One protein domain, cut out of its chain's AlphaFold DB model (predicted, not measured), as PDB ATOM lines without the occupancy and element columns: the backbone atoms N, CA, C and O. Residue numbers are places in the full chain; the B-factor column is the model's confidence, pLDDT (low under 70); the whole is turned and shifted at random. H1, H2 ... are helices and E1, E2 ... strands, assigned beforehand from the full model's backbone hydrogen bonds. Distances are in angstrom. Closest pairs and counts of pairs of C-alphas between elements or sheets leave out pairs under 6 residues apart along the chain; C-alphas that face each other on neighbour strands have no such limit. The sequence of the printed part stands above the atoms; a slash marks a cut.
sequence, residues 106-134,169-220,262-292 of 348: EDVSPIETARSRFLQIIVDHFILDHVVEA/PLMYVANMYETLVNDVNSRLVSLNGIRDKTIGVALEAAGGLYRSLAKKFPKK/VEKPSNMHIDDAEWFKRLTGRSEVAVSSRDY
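This is residues 106 to 134, 169 to 220 and 262 to 292 of the 348 residues of an uncharacterized protein of Fagus sylvatica (UniProt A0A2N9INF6). Four helices make the body: H1 sits between H3 and H4, and H2, the longest, runs beside it, meeting H4 and coming near H3. From the last turn of H1 the short strands E1 and E2 lead away from the helices in a nearly straight arm, while at the other end of the long axis residues 189 to 206 fold back from H2 toward H3. The printed part has 112 residues, with four named helices and two named strands in the order H1, E1, E2, H2, H3, H4, and its class is mostly helix. It is compact, with a radius of gyration of the C-alphas of 14.3 A, and elongated, with spans of 53 by 29 by 25 A.

H1, residues 111 to 125, begins with C-alpha 111 at (-14.073, -5.569, 11.537) and is 20.8 A long from first to last C-alpha. E1 is residues 127 to 129, and E2 is residues 131 to 133. H2, residues 170 to 188, is 26.6 A long and begins with C-alpha 170 at (1.672, 13.972, 12.753). H3, residues 207 to 216, is 14.1 A long. H4, residues 270 to 280, is 15.3 A long and ends with C-alpha 280 at (-0.043, -7.701, 13.809).

H1 touches H3 with residues 119 to 123 alone; the closest C-alphas, of Leu 119 and Leu 209, are 6.4 A apart. H1 and H3 run the same way at a steep tilt of 43 degrees. H1 and H2 are close but not clearly touching, opposite ways at a steep tilt of 41 degrees, their closest C-alphas being those of Ile 122 and Tyr 177 at 7.6 A. H1 and H4 are also close but not clearly touching, with the C-alphas of Ile 121 and Asp 272 closest at 7.6 A. H2 touches H4 with residues 180 to 187 alone, about perpendicular at 76 degrees; the closest C-alphas, of Val 184 and Thr 280, are 4.8 A apart. H2 and H3 are near each other. E1 runs on into E2 at 12 degrees; both pair with no named strand, and E2 is apart from H1, H2, H3 and H4. In H1, H3 and H4 every O i to N i+4 pair is within hydrogen-bond range; in H2, 14 of 15 are.

The two C-alphas farthest apart, those of Ala 134 and Asn 192, are 52.9 A apart. Residues 135 to 168 are not printed, with 21.9 A from C-alpha 134 to C-alpha 169, and residues 221 to 261 are not printed, with 23.9 A from C-alpha 220 to C-alpha 262. Of the links that are printed whole, H2 to H3 is long, and H1 to E1 and E1 to E2 are tight. Residues 281 to 292 hold no named element. The mean pLDDT of the printed part is 89.0, and residues 193 to 196 and 200 to 206 are under 70.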
ATOM      1  N   GLU A 106     -12.358 -14.485  15.115       89.75
ATOM      2  CA  GLU A 106     -12.835 -13.844  16.348       89.75
ATOM      3  C   GLU A 106     -12.015 -12.606  16.719       89.75
ATOM      4  O   GLU A 106     -12.571 -11.621  17.199       89.75
ATOM      5  N   ASP A 107     -10.708 -12.603  16.427       89.88
ATOM      6  CA  ASP A 107      -9.848 -11.445  16.692       89.88
ATOM      7  C   ASP A 107     -10.217 -10.233  15.813       89.88
ATOM      8  O   ASP A 107      -9.860  -9.098  16.139       89.88
ATOM      9  N   VAL A 108     -10.920 -10.465  14.701       90.06
ATOM     10  CA  VAL A 108     -11.165  -9.470  13.650       90.06
ATOM     11  C   VAL A 108     -12.654  -9.163  13.470       90.06
ATOM     12  O   VAL A 108     -12.991  -8.091  12.982       90.06
ATOM     13  N   SER A 109     -13.566 -10.060  13.840       88.75
ATOM     14  CA  SER A 109     -15.006  -9.905  13.610       88.75
ATOM     15  C   SER A 109     -15.739  -9.383  14.856       88.75
ATOM     16  O   SER A 109     -15.644 -10.011  15.908       88.75
ATOM     17  N   PRO A 110     -16.540  -8.300  14.764       90.00
ATOM     18  CA  PRO A 110     -16.754  -7.435  13.597       90.00
ATOM     19  C   PRO A 110     -15.546  -6.537  13.283       90.00
ATOM     20  O   PRO A 110     -14.938  -5.964  14.193       90.00
ATOM     21  N   ILE A 111     -15.254  -6.335  11.988       87.19
ATOM     22  CA  ILE A 111     -14.073  -5.569  11.537       87.19
ATOM     23  C   ILE A 111     -14.096  -4.123  12.040       87.19
ATOM     24  O   ILE A 111     -13.052  -3.536  12.315       87.19
ATOM     25  N   GLU A 112     -15.281  -3.541  12.206       87.94
ATOM     26  CA  GLU A 112     -15.464  -2.186  12.719       87.94
ATOM     27  C   GLU A 112     -15.044  -2.070  14.192       87.94
ATOM     28  O   GLU A 112     -14.416  -1.080  14.585       87.94
ATOM     29  N   THR A 113     -15.349  -3.093  14.996       90.56
ATOM     30  CA  THR A 113     -14.960  -3.167  16.410       90.56
ATOM     31  C   THR A 113     -13.459  -3.382  16.533       90.56
ATOM     32  O   THR A 113     -12.800  -2.640  17.263       90.56
ATOM     33  N   ALA A 114     -12.900  -4.319  15.759       91.62
ATOM     34  CA  ALA A 114     -11.460  -4.563  15.717       91.62
ATOM     35  C   ALA A 114     -10.688  -3.299  15.304       91.62
ATOM     36  O   ALA A 114      -9.734  -2.906  15.970       91.62
ATOM     37  N   ARG A 115     -11.156  -2.587  14.272       90.81
ATOM     38  CA  ARG A 115     -10.602  -1.292  13.843       90.81
ATOM     39  C   ARG A 115     -10.631  -0.246  14.954       90.81
ATOM     40  O   ARG A 115      -9.655   0.478  15.139       90.81
ATOM     41  N   SER A 116     -11.746  -0.143  15.672       90.38
ATOM     42  CA  SER A 116     -11.897   0.830  16.760       90.38
ATOM     43  C   SER A 116     -10.946   0.517  17.916       90.38
ATOM     44  O   SER A 116     -10.247   1.415  18.380       90.38
ATOM     45  N   ARG A 117     -10.849  -0.759  18.316       93.50
ATOM     46  CA  ARG A 117      -9.897  -1.232  19.333       93.50
ATOM     47  C   ARG A 117      -8.449  -0.979  18.914       93.50
ATOM     48  O   ARG A 117      -7.669  -0.470  19.705       93.50
ATOM     49  N   PHE A 118      -8.108  -1.265  17.659       94.44
ATOM     50  CA  PHE A 118      -6.769  -1.043  17.115       94.44
ATOM     51  C   PHE A 118      -6.355   0.433  17.165       94.44
ATOM     52  O   PHE A 118      -5.269   0.764  17.640       94.44
ATOM     53  N   LEU A 119      -7.242   1.335  16.731       92.50
ATOM     54  CA  LEU A 119      -7.020   2.779  16.827       92.50
ATOM     55  C   LEU A 119      -6.862   3.240  18.278       92.50
ATOM     56  O   LEU A 119      -5.987   4.059  18.556       92.50
ATOM     57  N   GLN A 120      -7.695   2.718  19.181       93.38
ATOM     58  CA  GLN A 120      -7.619   3.040  20.601       93.38
ATOM     59  C   GLN A 120      -6.265   2.621  21.174       93.38
ATOM     60  O   GLN A 120      -5.593   3.453  21.767       93.38
ATOM     61  N   ILE A 121      -5.818   1.390  20.904       95.38
ATOM     62  CA  ILE A 121      -4.518   0.882  21.359       95.38
ATOM     63  C   ILE A 121      -3.367   1.777  20.890       95.38
ATOM     64  O   ILE A 121      -2.484   2.117  21.676       95.38
ATOM     65  N   ILE A 122      -3.391   2.198  19.623       95.12
ATOM     66  CA  ILE A 122      -2.363   3.081  19.063       95.12
ATOM     67  C   ILE A 122      -2.333   4.427  19.792       95.12
ATOM     68  O   ILE A 122      -1.273   4.876  20.221       95.12
ATOM     69  N   VAL A 123      -3.489   5.065  19.960       95.62
ATOM     70  CA  VAL A 123      -3.587   6.380  20.610       95.62
ATOM     71  C   VAL A 123      -3.326   6.298  22.119       95.62
ATOM     72  O   VAL A 123      -2.849   7.269  22.712       95.62
ATOM     73  N   ASP A 124      -3.620   5.159  22.745       95.69
ATOM     74  CA  ASP A 124      -3.493   4.979  24.187       95.69
ATOM     75  C   ASP A 124      -2.127   4.573  24.674       95.69
ATOM     76  O   ASP A 124      -1.689   5.084  25.704       95.69
ATOM     77  N   HIS A 125      -1.456   3.711  23.926       97.06
ATOM     78  CA  HIS A 125      -0.238   3.088  24.413       97.06
ATOM     79  C   HIS A 125       1.004   3.546  23.655       97.06
ATOM     80  O   HIS A 125       2.072   3.600  24.254       97.06
ATOM     81  N   PHE A 126       0.880   3.921  22.378       97.62
ATOM     82  CA  PHE A 126       2.030   4.330  21.565       97.62
ATOM     83  C   PHE A 126       2.247   5.844  21.515       97.62
ATOM     84  O   PHE A 126       3.283   6.274  21.017       97.62
ATOM     85  N   ILE A 127       1.313   6.654  22.025       97.50
ATOM     86  CA  ILE A 127       1.445   8.115  22.096       97.50
ATOM     87  C   ILE A 127       1.443   8.548  23.558       97.50
ATOM     88  O   ILE A 127       0.421   8.429  24.238       97.50
ATOM     89  N   LEU A 128       2.580   9.067  24.016       96.44
ATOM     90  CA  LEU A 128       2.766   9.577  25.371       96.44
ATOM     91  C   LEU A 128       2.675  11.096  25.380       96.44
ATOM     92  O   LEU A 128       3.203  11.759  24.485       96.44
ATOM     93  N   ASP A 129       2.019  11.637  26.400       96.19
ATOM     94  CA  ASP A 129       2.000  13.062  26.666       96.19
ATOM     95  C   ASP A 129       3.023  13.487  27.722       96.19
ATOM     96  O   ASP A 129       3.260  12.830  28.734       96.19
ATOM     97  N   HIS A 130       3.600  14.654  27.470       97.12
ATOM     98  CA  HIS A 130       4.460  15.404  28.359       97.12
ATOM     99  C   HIS A 130       3.831  16.779  28.524       97.12
ATOM    100  O   HIS A 130       3.759  17.554  27.569       97.12
ATOM    101  N   VAL A 131       3.361  17.077  29.731       96.56
ATOM    102  CA  VAL A 131       2.690  18.339  30.047       96.56
ATOM    103  C   VAL A 131       3.491  19.127  31.070       96.56
ATOM    104  O   VAL A 131       4.134  18.565  31.956       96.56
ATOM    105  N   VAL A 132       3.443  20.443  30.939       95.44
ATOM    106  CA  VAL A 132       4.004  21.410  31.880       95.44
ATOM    107  C   VAL A 132       2.902  22.360  32.321       95.44
ATOM    108  O   VAL A 132       1.940  22.599  31.589       95.44
ATOM    109  N   GLU A 133       3.028  22.894  33.531       93.62
ATOM    110  CA  GLU A 133       2.148  23.962  33.994       93.62
ATOM    111  C   GLU A 133       2.361  25.194  33.109       93.62
ATOM    112  O   GLU A 133       3.491  25.645  32.901       93.62
ATOM    113  N   ALA A 134       1.276  25.692  32.522       83.94
ATOM    114  CA  ALA A 134       1.328  26.880  31.696       83.94
ATOM    115  C   ALA A 134       1.608  28.079  32.613       83.94
ATOM    116  O   ALA A 134       0.893  28.259  33.602       83.94
ATOM    117  N   PRO A 169       5.796  14.965  15.005       95.31
ATOM    118  CA  PRO A 169       5.208  15.095  13.683       95.31
ATOM    119  C   PRO A 169       3.985  14.193  13.528       95.31
ATOM    120  O   PRO A 169       4.060  12.977  13.704       95.31
ATOM    121  N   LEU A 170       2.859  14.765  13.093       93.50
ATOM    122  CA  LEU A 170       1.672  13.972  12.753       93.50
ATOM    123  C   LEU A 170       1.949  12.978  11.617       93.50
ATOM    124  O   LEU A 170       1.289  11.946  11.536       93.50
ATOM    125  N   MET A 171       2.943  13.271  10.771       91.56
ATOM    126  CA  MET A 171       3.402  12.354   9.732       91.56
ATOM    127  C   MET A 171       3.948  11.051  10.325       91.56
ATOM    128  O   MET A 171       3.575   9.987   9.851       91.56
ATOM    129  N   TYR A 172       4.751  11.117  11.392       95.62
ATOM    130  CA  TYR A 172       5.272   9.920  12.056       95.62
ATOM    131  C   TYR A 172       4.147   9.053  12.620       95.62
ATOM    132  O   TYR A 172       4.146   7.845  12.415       95.62
ATOM    133  N   VAL A 173       3.134   9.657  13.246       95.06
ATOM    134  CA  VAL A 173       1.979   8.897  13.756       95.06
ATOM    135  C   VAL A 173       1.220   8.207  12.621       95.06
ATOM    136  O   VAL A 173       0.799   7.061  12.752       95.06
ATOM    137  N   ALA A 174       1.071   8.889  11.484       92.31
ATOM    138  CA  ALA A 174       0.445   8.316  10.300       92.31
ATOM    139  C   ALA A 174       1.272   7.168   9.705       92.31
ATOM    140  O   ALA A 174       0.705   6.143   9.350       92.31
ATOM    141  N   ASN A 175       2.594   7.322   9.633       93.56
ATOM    142  CA  ASN A 175       3.515   6.299   9.143       93.56
ATOM    143  C   ASN A 175       3.496   5.053  10.034       93.56
ATOM    144  O   ASN A 175       3.351   3.946   9.533       93.56
ATOM    145  N   MET A 176       3.541   5.241  11.356       95.44
ATOM    146  CA  MET A 176       3.411   4.153  12.325       95.44
ATOM    147  C   MET A 176       2.106   3.383  12.109       95.44
ATOM    148  O   MET A 176       2.100   2.158  12.012       95.44
ATOM    149  N   TYR A 177       0.991   4.111  12.004       94.06
ATOM    150  CA  TYR A 177      -0.318   3.520  11.752       94.06
ATOM    151  C   TYR A 177      -0.362   2.774  10.414       94.06
ATOM    152  O   TYR A 177      -0.886   1.668  10.354       94.06
ATOM    153  N   GLU A 178       0.196   3.353   9.352       91.31
ATOM    154  CA  GLU A 178       0.293   2.748   8.022       91.31
ATOM    155  C   GLU A 178       1.046   1.421   8.047       91.31
ATOM    156  O   GLU A 178       0.521   0.417   7.568       91.31
ATOM    157  N   THR A 179       2.225   1.405   8.668       93.75
ATOM    158  CA  THR A 179       3.052   0.205   8.806       93.75
ATOM    159  C   THR A 179       2.307  -0.886   9.570       93.75
ATOM    160  O   THR A 179       2.167  -2.005   9.079       93.75
ATOM    161  N   LEU A 180       1.725  -0.552  10.726       94.56
ATOM    162  CA  LEU A 180       0.975  -1.518  11.530       94.56
ATOM    163  C   LEU A 180      -0.276  -2.035  10.804       94.56
ATOM    164  O   LEU A 180      -0.589  -3.218  10.872       94.56
ATOM    165  N   VAL A 181      -1.003  -1.173  10.087       92.25
ATOM    166  CA  VAL A 181      -2.149  -1.588   9.263       92.25
ATOM    167  C   VAL A 181      -1.711  -2.536   8.151       92.25
ATOM    168  O   VAL A 181      -2.429  -3.492   7.861       92.25
ATOM    169  N   ASN A 182      -0.565  -2.275   7.523       91.56
ATOM    170  CA  ASN A 182      -0.027  -3.126   6.471       91.56
ATOM    171  C   ASN A 182       0.326  -4.524   6.998       91.56
ATOM    172  O   ASN A 182      -0.036  -5.515   6.358       91.56
ATOM    173  N   ASP A 183       0.934  -4.608   8.185       92.44
ATOM    174  CA  ASP A 183       1.220  -5.879   8.864       92.44
ATOM    175  C   ASP A 183      -0.069  -6.695   9.060       92.44
ATOM    176  O   ASP A 183      -0.146  -7.869   8.688       92.44
ATOM    177  N   VAL A 184      -1.128  -6.056   9.568       92.00
ATOM    178  CA  VAL A 184      -2.416  -6.728   9.785       92.00
ATOM    179  C   VAL A 184      -3.068  -7.136   8.465       92.00
ATOM    180  O   VAL A 184      -3.484  -8.283   8.310       92.00
ATOM    181  N   ASN A 185      -3.158  -6.224   7.497       89.69
ATOM    182  CA  ASN A 185      -3.818  -6.490   6.217       89.69
ATOM    183  C   ASN A 185      -3.136  -7.628   5.450       89.69
ATOM    184  O   ASN A 185      -3.833  -8.465   4.881       89.69
ATOM    185  N   SER A 186      -1.804  -7.705   5.486       88.75
ATOM    186  CA  SER A 186      -1.045  -8.796   4.860       88.75
ATOM    187  C   SER A 186      -1.474 -10.165   5.395       88.75
ATOM    188  O   SER A 186      -1.564 -11.133   4.643       88.75
ATOM    189  N   ARG A 187      -1.814 -10.241   6.685       87.31
ATOM    190  CA  ARG A 187      -2.264 -11.476   7.338       87.31
ATOM    191  C   ARG A 187      -3.752 -11.742   7.144       87.31
ATOM    192  O   ARG A 187      -4.147 -12.897   7.005       87.31
ATOM    193  N   LEU A 188      -4.572 -10.692   7.057       87.62
ATOM    194  CA  LEU A 188      -5.999 -10.818   6.743       87.62
ATOM    195  C   LEU A 188      -6.241 -11.482   5.385       87.62
ATOM    196  O   LEU A 188      -7.188 -12.250   5.261       87.62
ATOM    197  N   VAL A 189      -5.368 -11.259   4.394       83.81
ATOM    198  CA  VAL A 189      -5.459 -11.924   3.078       83.81
ATOM    199  C   VAL A 189      -5.423 -13.452   3.204       83.81
ATOM    200  O   VAL A 189      -6.077 -14.150   2.433       83.81
ATOM    201  N   SER A 190      -4.691 -13.987   4.187       80.44
ATOM    202  CA  SER A 190      -4.606 -15.429   4.452       80.44
ATOM    203  C   SER A 190      -5.736 -15.964   5.344       80.44
ATOM    204  O   SER A 190      -5.869 -17.179   5.497       80.44
ATOM    205  N   LEU A 191      -6.554 -15.089   5.940       82.25
ATOM    206  CA  LEU A 191      -7.632 -15.467   6.848       82.25
ATOM    207  C   LEU A 191      -8.930 -15.721   6.067       82.25
ATOM    208  O   LEU A 191      -9.632 -14.800   5.641       82.25
ATOM    209  N   ASN A 192      -9.278 -16.998   5.900       71.19
ATOM    210  CA  ASN A 192     -10.526 -17.397   5.251       71.19
ATOM    211  C   ASN A 192     -11.745 -16.752   5.939       71.19
ATOM    212  O   ASN A 192     -11.886 -16.808   7.156       71.19
ATOM    213  N   GLY A 193     -12.653 -16.172   5.150       68.62
ATOM    214  CA  GLY A 193     -13.911 -15.583   5.639       68.62
ATOM    215  C   GLY A 193     -13.920 -14.055   5.755       68.62
ATOM    216  O   GLY A 193     -15.000 -13.472   5.839       68.62
ATOM    217  N   ILE A 194     -12.761 -13.391   5.668       67.62
ATOM    218  CA  ILE A 194     -12.643 -11.922   5.676       67.62
ATOM    219  C   ILE A 194     -12.012 -11.464   4.356       67.62
ATOM    220  O   ILE A 194     -10.915 -10.922   4.307       67.62
ATOM    221  N   ARG A 195     -12.705 -11.721   3.244       60.50
ATOM    222  CA  ARG A 195     -12.290 -11.200   1.934       60.50
ATOM    223  C   ARG A 195     -12.722  -9.732   1.819       60.50
ATOM    224  O   ARG A 195     -13.820  -9.381   2.250       60.50
ATOM    225  N   ASP A 196     -11.832  -8.891   1.299       63.16
ATOM    226  CA  ASP A 196     -12.069  -7.480   0.937       63.16
ATOM    227  C   ASP A 196     -12.293  -6.479   2.088       63.16
ATOM    228  O   ASP A 196     -12.769  -5.363   1.868       63.16
ATOM    229  N   LYS A 197     -11.924  -6.831   3.327       72.88
ATOM    230  CA  LYS A 197     -12.015  -5.921   4.482       72.88
ATOM    231  C   LYS A 197     -10.634  -5.641   5.062       72.88
ATOM    232  O   LYS A 197      -9.955  -6.550   5.523       72.88
ATOM    233  N   THR A 198     -10.242  -4.371   5.089       80.19
ATOM    234  CA  THR A 198      -9.011  -3.914   5.740       80.19
ATOM    235  C   THR A 198      -9.295  -3.451   7.166       80.19
ATOM    236  O   THR A 198     -10.332  -2.826   7.446       80.19
ATOM    237  N   ILE A 199      -8.364  -3.715   8.089       81.44
ATOM    238  CA  ILE A 199      -8.500  -3.199   9.457       81.44
ATOM    239  C   ILE A 199      -8.314  -1.684   9.472       81.44
ATOM    240  O   ILE A 199      -9.074  -0.967  10.119       81.44
ATOM    241  N   GLY A 200      -7.369  -1.184   8.677       67.81
ATOM    242  CA  GLY A 200      -7.133   0.238   8.506       67.81
ATOM    243  C   GLY A 200      -7.905   0.817   7.332       67.81
ATOM    244  O   GLY A 200      -8.103   0.172   6.305       67.81
ATOM    245  N   VAL A 201      -8.331   2.067   7.478       64.06
ATOM    246  CA  VAL A 201      -8.779   2.881   6.348       64.06
ATOM    247  C   VAL A 201      -7.533   3.427   5.646       64.06
ATOM    248  O   VAL A 201      -6.588   3.807   6.342       64.06
ATOM    249  N   ALA A 202      -7.519   3.480   4.307       58.19
ATOM    250  CA  ALA A 202      -6.469   4.173   3.549       58.19
ATOM    251  C   ALA A 202      -6.175   5.538   4.195       58.19
ATOM    252  O   ALA A 202      -7.103   6.188   4.679       58.19
ATOM    253  N   LEU A 203      -4.918   5.985   4.245       54.66
ATOM    254  CA  LEU A 203      -4.554   7.161   5.056       54.66
ATOM    255  C   LEU A 203      -5.212   8.462   4.604       54.66
ATOM    256  O   LEU A 203      -5.426   9.355   5.422       54.66
ATOM    257  N   GLU A 204      -5.651   8.525   3.348       49.09
ATOM    258  CA  GLU A 204      -6.522   9.585   2.833       49.09
ATOM    259  C   GLU A 204      -7.853   9.697   3.607       49.09
ATOM    260  O   GLU A 204      -8.448  10.770   3.699       49.09
ATOM    261  N   ALA A 205      -8.282   8.600   4.230       50.22
ATOM    262  CA  ALA A 205      -9.464   8.458   5.066       50.22
ATOM    263  C   ALA A 205      -9.145   8.103   6.538       50.22
ATOM    264  O   ALA A 205     -10.071   7.925   7.338       50.22
ATOM    265  N   ALA A 206      -7.870   8.138   6.960       65.06
ATOM    266  CA  ALA A 206      -7.437   8.038   8.365       65.06
ATOM    267  C   ALA A 206      -7.853   9.251   9.229       65.06
ATOM    268  O   ALA A 206      -7.304   9.501  10.301       65.06
ATOM    269  N   GLY A 207      -8.901   9.979   8.831       74.69
ATOM    270  CA  GLY A 207      -9.567  10.960   9.680       74.69
ATOM    271  C   GLY A 207     -10.008  10.374  11.025       74.69
ATOM    272  O   GLY A 207     -10.080  11.113  11.997       74.69
ATOM    273  N   GLY A 208     -10.246   9.058  11.124       83.81
ATOM    274  CA  GLY A 208     -10.499   8.381  12.404       83.81
ATOM    275  C   GLY A 208      -9.332   8.480  13.394       83.81
ATOM    276  O   GLY A 208      -9.556   8.810  14.559       83.81
ATOM    277  N   LEU A 209      -8.096   8.287  12.923       89.06
ATOM    278  CA  LEU A 209      -6.878   8.422  13.728       89.06
ATOM    279  C   LEU A 209      -6.733   9.856  14.245       89.06
ATOM    280  O   LEU A 209      -6.655  10.080  15.449       89.06
ATOM    281  N   TYR A 210      -6.798  10.841  13.347       88.88
ATOM    282  CA  TYR A 210      -6.654  12.247  13.732       88.88
ATOM    283  C   TYR A 210      -7.796  12.756  14.613       88.88
ATOM    284  O   TYR A 210      -7.547  13.561  15.507       88.88
ATOM    285  N   ARG A 211      -9.036  12.284  14.413       90.19
ATOM    286  CA  ARG A 211     -10.154  12.583  15.325       90.19
ATOM    287  C   ARG A 211      -9.898  12.016  16.718       90.19
ATOM    288  O   ARG A 211     -10.143  12.717  17.695       90.19
ATOM    289  N   SER A 212      -9.379  10.793  16.810       91.50
ATOM    290  CA  SER A 212      -9.049  10.153  18.092       91.50
ATOM    291  C   SER A 212      -7.914  10.896  18.805       91.50
ATOM    292  O   SER A 212      -8.056  11.245  19.975       91.50
ATOM    293  N   LEU A 213      -6.857  11.274  18.076       94.25
ATOM    294  CA  LEU A 213      -5.785  12.134  18.591       94.25
ATOM    295  C   LEU A 213      -6.304  13.505  19.034       94.25
ATOM    296  O   LEU A 213      -5.907  13.997  20.076       94.25
ATOM    297  N   ALA A 214      -7.188  14.143  18.264       92.94
ATOM    298  CA  ALA A 214      -7.736  15.450  18.619       92.94
ATOM    299  C   ALA A 214      -8.676  15.396  19.829       92.94
ATOM    300  O   ALA A 214      -8.760  16.379  20.563       92.94
ATOM    301  N   LYS A 215      -9.361  14.264  20.027       93.75
ATOM    302  CA  LYS A 215     -10.190  14.003  21.203       93.75
ATOM    303  C   LYS A 215      -9.334  13.805  22.454       93.75
ATOM    304  O   LYS A 215      -9.662  14.381  23.484       93.75
ATOM    305  N   LYS A 216      -8.259  13.011  22.366       95.50
ATOM    306  CA  LYS A 216      -7.364  12.737  23.501       95.50
ATOM    307  C   LYS A 216      -6.432  13.910  23.820       95.50
ATOM    308  O   LYS A 216      -6.231  14.234  24.982       95.50
ATOM    309  N   PHE A 217      -5.927  14.579  22.787       96.12
ATOM    310  CA  PHE A 217      -4.982  15.693  22.870       96.12
ATOM    311  C   PHE A 217      -5.616  16.960  22.260       96.12
ATOM    312  O   PHE A 217      -5.417  17.281  21.071       96.12
ATOM    313  N   PRO A 218      -6.460  17.668  23.034       94.50
ATOM    314  CA  PRO A 218      -7.215  18.810  22.538       94.50
ATOM    315  C   PRO A 218      -6.336  20.060  22.363       94.50
ATOM    316  O   PRO A 218      -5.353  20.273  23.066       94.50
ATOM    317  N   LYS A 219      -6.713  20.937  21.419       92.25
ATOM    318  CA  LYS A 219      -6.050  22.246  21.186       92.25
ATOM    319  C   LYS A 219      -6.369  23.284  22.269       92.25
ATOM    320  O   LYS A 219      -5.705  24.312  22.328       92.25
ATOM    321  N   LYS A 220      -7.454  23.080  23.018       89.88
ATOM    322  CA  LYS A 220      -8.052  24.038  23.954       89.88
ATOM    323  C   LYS A 220      -8.661  23.272  25.125       89.88
ATOM    324  O   LYS A 220      -9.133  22.157  24.923       89.88
ATOM    325  N   VAL A 262       6.057   6.195  21.988       97.38
ATOM    326  CA  VAL A 262       6.637   5.167  22.854       97.38
ATOM    327  C   VAL A 262       6.866   3.907  22.035       97.38
ATOM    328  O   VAL A 262       5.915   3.234  21.648       97.38
ATOM    329  N   GLU A 263       8.132   3.569  21.796       97.31
ATOM    330  CA  GLU A 263       8.499   2.391  21.002       97.31
ATOM    331  C   GLU A 263       8.044   1.076  21.656       97.31
ATOM    332  O   GLU A 263       7.579   0.176  20.962       97.31
ATOM    333  N   LYS A 264       8.095   0.964  22.988       96.88
ATOM    334  CA  LYS A 264       7.683  -0.245  23.718       96.88
ATOM    335  C   LYS A 264       6.811   0.102  24.930       96.88
ATOM    336  O   LYS A 264       7.345   0.351  26.013       96.88
ATOM    337  N   PRO A 265       5.477   0.147  24.769       95.00
ATOM    338  CA  PRO A 265       4.565   0.477  25.856       95.00
ATOM    339  C   PRO A 265       4.626  -0.567  26.978       95.00
ATOM    340  O   PRO A 265       4.516  -1.765  26.729       95.00
ATOM    341  N   SER A 266       4.776  -0.119  28.226       89.94
ATOM    342  CA  SER A 266       4.850  -0.998  29.407       89.94
ATOM    343  C   SER A 266       3.518  -1.158  30.145       89.94
ATOM    344  O   SER A 266       3.345  -2.113  30.895       89.94
ATOM    345  N   ASN A 267       2.572  -0.240  29.930       88.06
ATOM    346  CA  ASN A 267       1.289  -0.186  30.630       88.06
ATOM    347  C   ASN A 267       0.121  -0.513  29.684       88.06
ATOM    348  O   ASN A 267      -0.703   0.348  29.375       88.06
ATOM    349  N   MET A 268       0.091  -1.741  29.168       94.62
ATOM    350  CA  MET A 268      -1.004  -2.260  28.344       94.62
ATOM    351  C   MET A 268      -1.624  -3.475  29.034       94.62
ATOM    352  O   MET A 268      -0.902  -4.309  29.581       94.62
ATOM    353  N   HIS A 269      -2.955  -3.580  29.012       95.81
ATOM    354  CA  HIS A 269      -3.633  -4.757  29.548       95.81
ATOM    355  C   HIS A 269      -3.187  -6.014  28.792       95.81
ATOM    356  O   HIS A 269      -3.025  -5.979  27.570       95.81
ATOM    357  N   ILE A 270      -3.017  -7.130  29.504       95.25
ATOM    358  CA  ILE A 270      -2.500  -8.375  28.920       95.25
ATOM    359  C   ILE A 270      -3.337  -8.830  27.715       95.25
ATOM    360  O   ILE A 270      -2.779  -9.188  26.682       95.25
ATOM    361  N   ASP A 271      -4.665  -8.704  27.787       95.12
ATOM    362  CA  ASP A 271      -5.555  -9.094  26.687       95.12
ATOM    363  C   ASP A 271      -5.388  -8.218  25.441       95.12
ATOM    364  O   ASP A 271      -5.506  -8.717  24.322       95.12
ATOM    365  N   ASP A 272      -5.122  -6.919  25.613       96.00
ATOM    366  CA  ASP A 272      -4.850  -6.002  24.500       96.00
ATOM    367  C   ASP A 272      -3.475  -6.268  23.898       96.00
ATOM    368  O   ASP A 272      -3.334  -6.264  22.675       96.00
ATOM    369  N   ALA A 273      -2.486  -6.582  24.736       95.88
ATOM    370  CA  ALA A 273      -1.142  -6.914  24.292       95.88
ATOM    371  C   ALA A 273      -1.112  -8.217  23.485       95.88
ATOM    372  O   ALA A 273      -0.544  -8.269  22.392       95.88
ATOM    373  N   GLU A 274      -1.753  -9.270  23.990       94.81
ATOM    374  CA  GLU A 274      -1.851 -10.549  23.289       94.81
ATOM    375  C   GLU A 274      -2.676 -10.431  22.008       94.81
ATOM    376  O   GLU A 274      -2.281 -10.961  20.967       94.81
ATOM    377  N   TRP A 275      -3.789  -9.693  22.047       95.44
ATOM    378  CA  TRP A 275      -4.587  -9.426  20.855       95.44
ATOM    379  C   TRP A 275      -3.798  -8.635  19.806       95.44
ATOM    380  O   TRP A 275      -3.801  -9.011  18.639       95.44
ATOM    381  N   PHE A 276      -3.054  -7.598  20.200       95.56
ATOM    382  CA  PHE A 276      -2.218  -6.816  19.287       95.56
ATOM    383  C   PHE A 276      -1.139  -7.675  18.619       95.56
ATOM    384  O   PHE A 276      -0.961  -7.594  17.401       95.56
ATOM    385  N   LYS A 277      -0.447  -8.528  19.386       95.31
ATOM    386  CA  LYS A 277       0.562  -9.456  18.847       95.31
ATOM    387  C   LYS A 277      -0.058 -10.458  17.879       95.31
ATOM    388  O   LYS A 277       0.434 -10.608  16.766       95.31
ATOM    389  N   ARG A 278      -1.183 -11.085  18.247       94.06
ATOM    390  CA  ARG A 278      -1.918 -11.993  17.348       94.06
ATOM    391  C   ARG A 278      -2.465 -11.301  16.114       94.06
ATOM    392  O   ARG A 278      -2.559 -11.952  15.085       94.06
ATOM    393  N   LEU A 279      -2.814 -10.019  16.186       93.06
ATOM    394  CA  LEU A 279      -3.348  -9.260  15.059       93.06
ATOM    395  C   LEU A 279      -2.238  -8.834  14.085       93.06
ATOM    396  O   LEU A 279      -2.322  -9.089  12.886       93.06
ATOM    397  N   THR A 280      -1.168  -8.232  14.605       93.62
ATOM    398  CA  THR A 280      -0.043  -7.701  13.809       93.62
ATOM    399  C   THR A 280       0.966  -8.770  13.399       93.62
ATOM    400  O   THR A 280       1.642  -8.623  12.390       93.62
ATOM    401  N   GLY A 281       1.060  -9.867  14.148       93.00
ATOM    402  CA  GLY A 281       2.040 -10.938  13.931       93.00
ATOM    403  C   GLY A 281       3.400 -10.627  14.549       93.00
ATOM    404  O   GLY A 281       4.347 -11.392  14.381       93.00
ATOM    405  N   ARG A 282       3.504  -9.509  15.274       93.25
ATOM    406  CA  ARG A 282       4.717  -9.112  15.987       93.25
ATOM    407  C   ARG A 282       4.916  -9.998  17.217       93.25
ATOM    408  O   ARG A 282       3.960 -10.406  17.876       93.25
ATOM    409  N   SER A 283       6.175 -10.284  17.542       92.75
ATOM    410  CA  SER A 283       6.555 -11.060  18.733       92.75
ATOM    411  C   SER A 283       6.334 -10.296  20.041       92.75
ATOM    412  O   SER A 283       6.213 -10.900  21.106       92.75
ATOM    413  N   GLU A 284       6.268  -8.970  19.959       93.44
ATOM    414  CA  GLU A 284       6.061  -8.066  21.078       93.44
ATOM    415  C   GLU A 284       5.192  -6.869  20.677       93.44
ATOM    416  O   GLU A 284       5.025  -6.553  19.498       93.44
ATOM    417  N   VAL A 285       4.635  -6.193  21.683       95.81
ATOM    418  CA  VAL A 285       3.944  -4.915  21.504       95.81
ATOM    419  C   VAL A 285       5.003  -3.824  21.424       95.81
ATOM    420  O   VAL A 285       5.350  -3.200  22.426       95.81
ATOM    421  N   ALA A 286       5.567  -3.648  20.235       96.69
ATOM    422  CA  ALA A 286       6.559  -2.619  19.990       96.69
ATOM    423  C   ALA A 286       6.471  -2.066  18.567       96.69
ATOM    424  O   ALA A 286       6.029  -2.743  17.632       96.69
ATOM    425  N   VAL A 287       6.928  -0.829  18.427       97.62
ATOM    426  CA  VAL A 287       7.269  -0.171  17.169       97.62
ATOM    427  C   VAL A 287       8.724   0.266  17.239       97.62
ATOM    428  O   VAL A 287       9.260   0.506  18.314       97.62
ATOM    429  N   SER A 288       9.370   0.373  16.092       97.19
ATOM    430  CA  SER A 288      10.732   0.884  15.976       97.19
ATOM    431  C   SER A 288      10.745   2.157  15.148       97.19
ATOM    432  O   SER A 288       9.839   2.401  14.353       97.19
ATOM    433  N   SER A 289      11.823   2.928  15.239       96.69
ATOM    434  CA  SER A 289      12.054   4.086  14.369       96.69
ATOM    435  C   SER A 289      11.843   3.798  12.868       96.69
ATOM    436  O   SER A 289      11.413   4.689  12.143       96.69
ATOM    437  N   ARG A 290      12.052   2.562  12.387       95.81
ATOM    438  CA  ARG A 290      11.778   2.179  10.985       95.81
ATOM    439  C   ARG A 290      10.290   2.188  10.631       95.81
ATOM    440  O   ARG A 290       9.953   2.422   9.477       95.81
ATOM    441  N   ASP A 291       9.418   1.969  11.611       95.62
ATOM    442  CA  ASP A 291       7.968   1.944  11.415       95.62
ATOM    443  C   ASP A 291       7.385   3.347  11.197       95.62
ATOM    444  O   ASP A 291       6.252   3.458  10.728       95.62
ATOM    445  N   TYR A 292       8.117   4.419  11.540       95.88
ATOM    446  CA  TYR A 292       7.565   5.778  11.515       95.88
ATOM    447  C   TYR A 292       8.490   6.894  11.013       95.88
ATOM    448  O   TYR A 292       7.982   7.878  10.468       95.88
TER     449      TYR A 292